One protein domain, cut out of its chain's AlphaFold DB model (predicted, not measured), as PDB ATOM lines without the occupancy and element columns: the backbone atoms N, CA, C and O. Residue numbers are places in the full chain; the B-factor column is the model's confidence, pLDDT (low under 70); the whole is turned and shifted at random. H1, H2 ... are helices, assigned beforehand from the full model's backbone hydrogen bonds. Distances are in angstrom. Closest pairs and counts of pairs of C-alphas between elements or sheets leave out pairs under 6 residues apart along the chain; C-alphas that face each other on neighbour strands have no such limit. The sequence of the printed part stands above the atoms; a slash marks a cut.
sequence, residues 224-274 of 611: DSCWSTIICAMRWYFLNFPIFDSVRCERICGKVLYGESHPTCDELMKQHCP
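AT A GLANCE: This is residues 224 to 274 of the 611 residues of the protein "Hypothetical protein" of Adineta steineri (UniProt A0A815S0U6). Two helices lie side by side as a helical hairpin, the longer H1 and the shorter H2 running opposite ways, joined by a long loop that swings out beyond them; residues 237 to 242 stick out. The printed part has 51 residues with two named helices, H1 then H2, and no named strand. The class is all helix, though under half of the residues, 22 of 51, are in named elements. The whole is compact, with a radius of gyration of the C-alphas of 10.5 A and spans of 30 by 25 by 17 A.

IN THESE COORDINATES: H1, residues 224 to 237, runs 20.4 A from C-alpha 224 at (-91.308, 113.643, -17.353) to C-alpha 237 at (-103.800, 103.629, -4.783). H2, residues 265 to 272, measures 10.2 A and ends with C-alpha 272 at (-88.467, 114.552, -9.039).

HOW THE PARTS SIT: H1 and H2 touch, closest at the C-alphas of Cys 226 and His 272, 4.9 A apart. Their lines stand at a shallow tilt of 15 degrees, opposite ways. In H1 and H2 every O i to N i+4 pair is within hydrogen-bond range.

THE WHOLE: The two C-alphas farthest apart, those of Tyr 258 and Pro 274, are 30.8 A apart. The printed part has no cut. The link from H1 to H2 is long, with 27 residues. The pLDDT is under 70 in residues 236 to 247 and 254 to 262.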
ATOM      1  N   ASP A 224     -90.903 115.006 -16.962       88.06
ATOM      2  CA  ASP A 224     -91.308 113.643 -17.353       88.06
ATOM      3  C   ASP A 224     -91.143 112.637 -16.201       88.06
ATOM      4  O   ASP A 224     -91.981 111.756 -15.987       88.06
ATOM      5  N   SER A 225     -90.069 112.787 -15.419       87.94
ATOM      6  CA  SER A 225     -89.812 111.971 -14.229       87.94
ATOM      7  C   SER A 225     -90.841 112.224 -13.128       87.94
ATOM      8  O   SER A 225     -91.270 111.278 -12.474       87.94
ATOM      9  N   CYS A 226     -91.273 113.473 -12.936       88.56
ATOM     10  CA  CYS A 226     -92.346 113.788 -11.997       88.56
ATOM     11  C   CYS A 226     -93.690 113.226 -12.481       88.56
ATOM     12  O   CYS A 226     -94.338 112.488 -11.746       88.56
ATOM     13  N   TRP A 227     -94.061 113.488 -13.738       88.00
ATOM     14  CA  TRP A 227     -95.303 113.010 -14.351       88.00
ATOM     15  C   TRP A 227     -95.451 111.490 -14.233       88.00
ATOM     16  O   TRP A 227     -96.431 110.997 -13.680       88.00
ATOM     17  N   SER A 228     -94.437 110.736 -14.666       84.62
ATOM     18  CA  SER A 228     -94.463 109.268 -14.606       84.62
ATOM     19  C   SER A 228     -94.527 108.736 -13.170       84.62
ATOM     20  O   SER A 228     -95.193 107.734 -12.915       84.62
ATOM     21  N   THR A 229     -93.906 109.430 -12.212       84.00
ATOM     22  CA  THR A 229     -93.994 109.081 -10.788       84.00
ATOM     23  C   THR A 229     -95.399 109.315 -10.233       84.00
ATOM     24  O   THR A 229     -95.909 108.450  -9.521       84.00
ATOM     25  N   ILE A 230     -96.048 110.434 -10.576       81.44
ATOM     26  CA  ILE A 230     -97.422 110.748 -10.148       81.44
ATOM     27  C   ILE A 230     -98.400 109.714 -10.701       81.44
ATOM     28  O   ILE A 230     -99.181 109.144  -9.945       81.44
ATOM     29  N   ILE A 231     -98.314 109.426 -12.000       80.50
ATOM     30  CA  ILE A 231     -99.142 108.421 -12.672       80.50
ATOM     31  C   ILE A 231     -99.005 107.053 -11.989       80.50
ATOM     32  O   ILE A 231    -100.001 106.385 -11.701       80.50
ATOM     33  N   CYS A 232     -97.780 106.654 -11.645       78.75
ATOM     34  CA  CYS A 232     -97.539 105.389 -10.961       78.75
ATOM     35  C   CYS A 232     -97.950 105.378  -9.494       78.75
ATOM     36  O   CYS A 232     -98.422 104.348  -9.005       78.75
ATOM     37  N   ALA A 233     -97.834 106.512  -8.803       76.44
ATOM     38  CA  ALA A 233     -98.416 106.673  -7.483       76.44
ATOM     39  C   ALA A 233     -99.940 106.486  -7.562       76.44
ATOM     40  O   ALA A 233    -100.474 105.647  -6.845       76.44
ATOM     41  N   MET A 234    -100.629 107.173  -8.479       73.50
ATOM     42  CA  MET A 234    -102.083 107.071  -8.662       73.50
ATOM     43  C   MET A 234    -102.541 105.639  -8.984       73.50
ATOM     44  O   MET A 234    -103.448 105.133  -8.322       73.50
ATOM     45  N   ARG A 235    -101.862 104.937  -9.905       71.06
ATOM     46  CA  ARG A 235    -102.150 103.528 -10.244       71.06
ATOM     47  C   ARG A 235    -102.131 102.606  -9.022       71.06
ATOM     48  O   ARG A 235    -102.952 101.698  -8.922       71.06
ATOM     49  N   TRP A 236    -101.193 102.826  -8.100       62.97
ATOM     50  CA  TRP A 236    -101.027 101.985  -6.914       62.97
ATOM     51  C   TRP A 236    -102.162 102.151  -5.890       62.97
ATOM     52  O   TRP A 236    -102.494 101.191  -5.195       62.97
ATOM     53  N   TYR A 237    -102.764 103.341  -5.788       57.34
ATOM     54  CA  TYR A 237    -103.800 103.629  -4.783       57.34
ATOM     55  C   TYR A 237    -105.231 103.396  -5.268       57.34
ATOM     56  O   TYR A 237    -106.092 103.120  -4.438       57.34
ATOM     57  N   PHE A 238    -105.487 103.460  -6.578       54.94
ATOM     58  CA  PHE A 238    -106.848 103.406  -7.124       54.94
ATOM     59  C   PHE A 238    -107.306 102.028  -7.646       54.94
ATOM     60  O   PHE A 238    -108.385 101.954  -8.203       54.94
ATOM     61  N   LEU A 239    -106.576 100.926  -7.409       48.28
ATOM     62  CA  LEU A 239    -106.956  99.550  -7.816       48.28
ATOM     63  C   LEU A 239    -107.242  99.394  -9.334       48.28
ATOM     64  O   LEU A 239    -108.366  99.540  -9.789       48.28
ATOM     65  N   ASN A 240    -106.227  98.991 -10.113       49.38
ATOM     66  CA  ASN A 240    -106.361  98.442 -11.480       49.38
ATOM     67  C   ASN A 240    -107.194  99.258 -12.497       49.38
ATOM     68  O   ASN A 240    -107.850  98.678 -13.361       49.38
ATOM     69  N   PHE A 241    -107.118 100.590 -12.471       54.25
ATOM     70  CA  PHE A 241    -107.657 101.395 -13.572       54.25
ATOM     71  C   PHE A 241    -106.814 101.215 -14.860       54.25
ATOM     72  O   PHE A 241    -105.606 101.482 -14.821       54.25
ATOM     73  N   PRO A 242    -107.412 100.835 -16.014       53.09
ATOM     74  CA  PRO A 242    -106.708 100.597 -17.291       53.09
ATOM     75  C   PRO A 242    -106.087 101.853 -17.934       53.09
ATOM     76  O   PRO A 242    -105.473 101.791 -19.002       53.09
ATOM     77  N   ILE A 243    -106.267 103.030 -17.328       56.12
ATOM     78  CA  ILE A 243    -105.692 104.306 -17.790       56.12
ATOM     79  C   ILE A 243    -104.156 104.256 -17.757       56.12
ATOM     80  O   ILE A 243    -103.494 104.895 -18.572       56.12
ATOM     81  N   PHE A 244    -103.582 103.461 -16.851       55.34
ATOM     82  CA  PHE A 244    -102.163 103.514 -16.505       55.34
ATOM     83  C   PHE A 244    -101.293 102.423 -17.150       55.34
ATOM     84  O   PHE A 244    -100.117 102.293 -16.805       55.34
ATOM     85  N   ASP A 245    -101.839 101.651 -18.093       58.19
ATOM     86  CA  ASP A 245    -101.118 100.553 -18.761       58.19
ATOM     87  C   ASP A 245    -100.024 101.040 -19.728       58.19
ATOM     88  O   ASP A 245     -99.102 100.291 -20.059       58.19
ATOM     89  N   SER A 246    -100.066 102.313 -20.140       59.19
ATOM     90  CA  SER A 246     -99.017 102.936 -20.961       59.19
ATOM     91  C   SER A 246     -97.692 103.104 -20.205       59.19
ATOM     92  O   SER A 246     -96.622 103.157 -20.821       59.19
ATOM     93  N   VAL A 247     -97.733 103.139 -18.868       67.31
ATOM     94  CA  VAL A 247     -96.560 103.310 -18.010       67.31
ATOM     95  C   VAL A 247     -96.296 102.021 -17.234       67.31
ATOM     96  O   VAL A 247     -97.101 101.569 -16.420       67.31
ATOM     97  N   ARG A 248     -95.110 101.437 -17.443       74.00
ATOM     98  CA  ARG A 248     -94.621 100.270 -16.686       74.00
ATOM     99  C   ARG A 248     -94.202 100.676 -15.274       74.00
ATOM    100  O   ARG A 248     -93.010 100.737 -14.965       74.00
ATOM    101  N   CYS A 249     -95.188 100.978 -14.436       77.00
ATOM    102  CA  CYS A 249     -95.005 101.443 -13.065       77.00
ATOM    103  C   CYS A 249     -94.226 100.466 -12.193       77.00
ATOM    104  O   CYS A 249     -93.465 100.892 -11.331       77.00
ATOM    105  N   GLU A 250     -94.294  99.177 -12.519       73.19
ATOM    106  CA  GLU A 250     -93.510  98.109 -11.905       73.19
ATOM    107  C   GLU A 250     -91.993  98.344 -12.016       73.19
ATOM    108  O   GLU A 250     -91.232  97.801 -11.221       73.19
ATOM    109  N   ARG A 251     -91.541  99.146 -12.993       74.00
ATOM    110  CA  ARG A 251     -90.127  99.516 -13.192       74.00
ATOM    111  C   ARG A 251     -89.764 100.885 -12.613       74.00
ATOM    112  O   ARG A 251     -88.584 101.222 -12.599       74.00
ATOM    113  N   ILE A 252     -90.753 101.674 -12.193       76.56
ATOM    114  CA  ILE A 252     -90.572 103.046 -11.705       76.56
ATOM    115  C   ILE A 252     -90.583 103.049 -10.179       76.56
ATOM    116  O   ILE A 252     -89.587 103.420  -9.566       76.56
ATOM    117  N   CYS A 253     -91.663 102.576  -9.557       74.38
ATOM    118  CA  CYS A 253     -91.784 102.506  -8.105       74.38
ATOM    119  C   CYS A 253     -92.728 101.377  -7.668       74.38
ATOM    120  O   CYS A 253     -93.702 101.069  -8.347       74.38
ATOM    121  N   GLY A 254     -92.451 100.747  -6.523       64.81
ATOM    122  CA  GLY A 254     -93.254  99.627  -6.020       64.81
ATOM    123  C   GLY A 254     -92.471  98.678  -5.113       64.81
ATOM    124  O   GLY A 254     -91.252  98.782  -4.979       64.81
ATOM    125  N   LYS A 255     -93.163  97.737  -4.458       54.91
ATOM    126  CA  LYS A 255     -92.493  96.709  -3.643       54.91
ATOM    127  C   LYS A 255     -91.830  95.661  -4.538       54.91
ATOM    128  O   LYS A 255     -92.515  95.010  -5.313       54.91
ATOM    129  N   VAL A 256     -90.519  95.498  -4.339       52.00
ATOM    130  CA  VAL A 256     -89.635  94.384  -4.738       52.00
ATOM    131  C   VAL A 256     -90.274  93.384  -5.710       52.00
ATOM    132  O   VAL A 256     -90.855  92.381  -5.297       52.00
ATOM    133  N   LEU A 257     -90.083  93.612  -7.005       49.03
ATOM    134  CA  LEU A 257     -90.170  92.552  -8.003       49.03
ATOM    135  C   LEU A 257     -88.746  92.028  -8.228       49.03
ATOM    136  O   LEU A 257     -87.831  92.795  -8.498       49.03
ATOM    137  N   TYR A 258     -88.548  90.718  -8.068       48.69
ATOM    138  CA  TYR A 258     -87.283  90.020  -8.359       48.69
ATOM    139  C   TYR A 258     -86.049  90.379  -7.504       48.69
ATOM    140  O   TYR A 258     -84.923  90.126  -7.918       48.69
ATOM    141  N   GLY A 259     -86.230  90.881  -6.279       50.03
ATOM    142  CA  GLY A 259     -85.127  91.021  -5.316       50.03
ATOM    143  C   GLY A 259     -84.300  92.308  -5.427       50.03
ATOM    144  O   GLY A 259     -83.358  92.471  -4.656       50.03
ATOM    145  N   GLU A 260     -84.676  93.240  -6.305       53.78
ATOM    146  CA  GLU A 260     -84.145  94.607  -6.319       53.78
ATOM    147  C   GLU A 260     -85.081  95.541  -5.531       53.78
ATOM    148  O   GLU A 260     -86.304  95.531  -5.701       53.78
ATOM    149  N   SER A 261     -84.524  96.325  -4.603       57.09
ATOM    150  CA  SER A 261     -85.284  97.309  -3.830       57.09
ATOM    151  C   SER A 261     -85.509  98.564  -4.671       57.09
ATOM    152  O   SER A 261     -84.618  99.411  -4.762       57.09
ATOM    153  N   HIS A 262     -86.688  98.696  -5.275       65.12
ATOM    154  CA  HIS A 262     -87.107  99.961  -5.871       65.12
ATOM    155  C   HIS A 262     -87.487 100.975  -4.777       65.12
ATOM    156  O   HIS A 262     -88.078 100.579  -3.765       65.12
ATOM    157  N   PRO A 263     -87.163 102.269  -4.962       70.88
ATOM    158  CA  PRO A 263     -87.661 103.324  -4.092       70.88
ATOM    159  C   PRO A 263     -89.190 103.384  -4.144       70.88
ATOM    160  O   PRO A 263     -89.834 103.018  -5.136       70.88
ATOM    161  N   THR A 264     -89.787 103.837  -3.049       76.88
ATOM    162  CA  THR A 264     -91.236 104.054  -2.991       76.88
ATOM    163  C   THR A 264     -91.626 105.224  -3.894       76.88
ATOM    164  O   THR A 264     -90.841 106.154  -4.083       76.88
ATOM    165  N   CYS A 265     -92.851 105.227  -4.435       77.81
ATOM    166  CA  CYS A 265     -93.309 106.358  -5.254       77.81
ATOM    167  C   CYS A 265     -93.256 107.669  -4.450       77.81
ATOM    168  O   CYS A 265     -92.935 108.711  -5.001       77.81
ATOM    169  N   ASP A 266     -93.469 107.606  -3.132       77.50
ATOM    170  CA  ASP A 266     -93.368 108.765  -2.239       77.50
ATOM    171  C   ASP A 266     -91.943 109.358  -2.182       77.50
ATOM    172  O   ASP A 266     -91.778 110.572  -2.063       77.50
ATOM    173  N   GLU A 267     -90.901 108.525  -2.259       79.06
ATOM    174  CA  GLU A 267     -89.504 108.980  -2.309       79.06
ATOM    175  C   GLU A 267     -89.180 109.627  -3.657       79.06
ATOM    176  O   GLU A 267     -88.570 110.696  -3.695       79.06
ATOM    177  N   LEU A 268     -89.639 109.018  -4.753       83.94
ATOM    178  CA  LEU A 268     -89.452 109.568  -6.096       83.94
ATOM    179  C   LEU A 268     -90.221 110.877  -6.300       83.94
ATOM    180  O   LEU A 268     -89.707 111.780  -6.955       83.94
ATOM    181  N   MET A 269     -91.400 111.022  -5.691       83.12
ATOM    182  CA  MET A 269     -92.164 112.272  -5.702       83.12
ATOM    183  C   MET A 269     -91.346 113.412  -5.090       83.12
ATOM    184  O   MET A 269     -91.189 114.456  -5.715       83.12
ATOM    185  N   LYS A 270     -90.734 113.196  -3.920       84.19
ATOM    186  CA  LYS A 270     -89.849 114.188  -3.276       84.19
ATOM    187  C   LYS A 270     -88.600 114.508  -4.090       84.19
ATOM    188  O   LYS A 270     -88.055 115.599  -3.967       84.19
ATOM    189  N   GLN A 271     -88.114 113.548  -4.870       86.06
ATOM    190  CA  GLN A 271     -86.895 113.707  -5.653       86.06
ATOM    191  C   GLN A 271     -87.135 114.441  -6.977       86.06
ATOM    192  O   GLN A 271     -86.292 115.230  -7.403       86.06
ATOM    193  N   HIS A 272     -88.238 114.136  -7.657       88.00
ATOM    194  CA  HIS A 272     -88.467 114.552  -9.039       88.00
ATOM    195  C   HIS A 272     -89.516 115.649  -9.191       88.00
ATOM    196  O   HIS A 272     -89.488 116.351 -10.206       88.00
ATOM    197  N   CYS A 273     -90.420 115.805  -8.220       86.75
ATOM    198  CA  CYS A 273     -91.488 116.792  -8.282       86.75
ATOM    199  C   CYS A 273     -91.178 118.055  -7.467       86.75
ATOM    200  O   CYS A 273     -90.560 117.968  -6.400       86.75
ATOM    201  N   PRO A 274     -91.642 119.229  -7.937       87.69
ATOM    202  CA  PRO A 274     -91.624 120.456  -7.144       87.69
ATOM    203  C   PRO A 274     -92.384 120.300  -5.819       87.69
ATOM    204  O   PRO A 274     -93.267 119.451  -5.702       87.69
TER     205      PRO A 274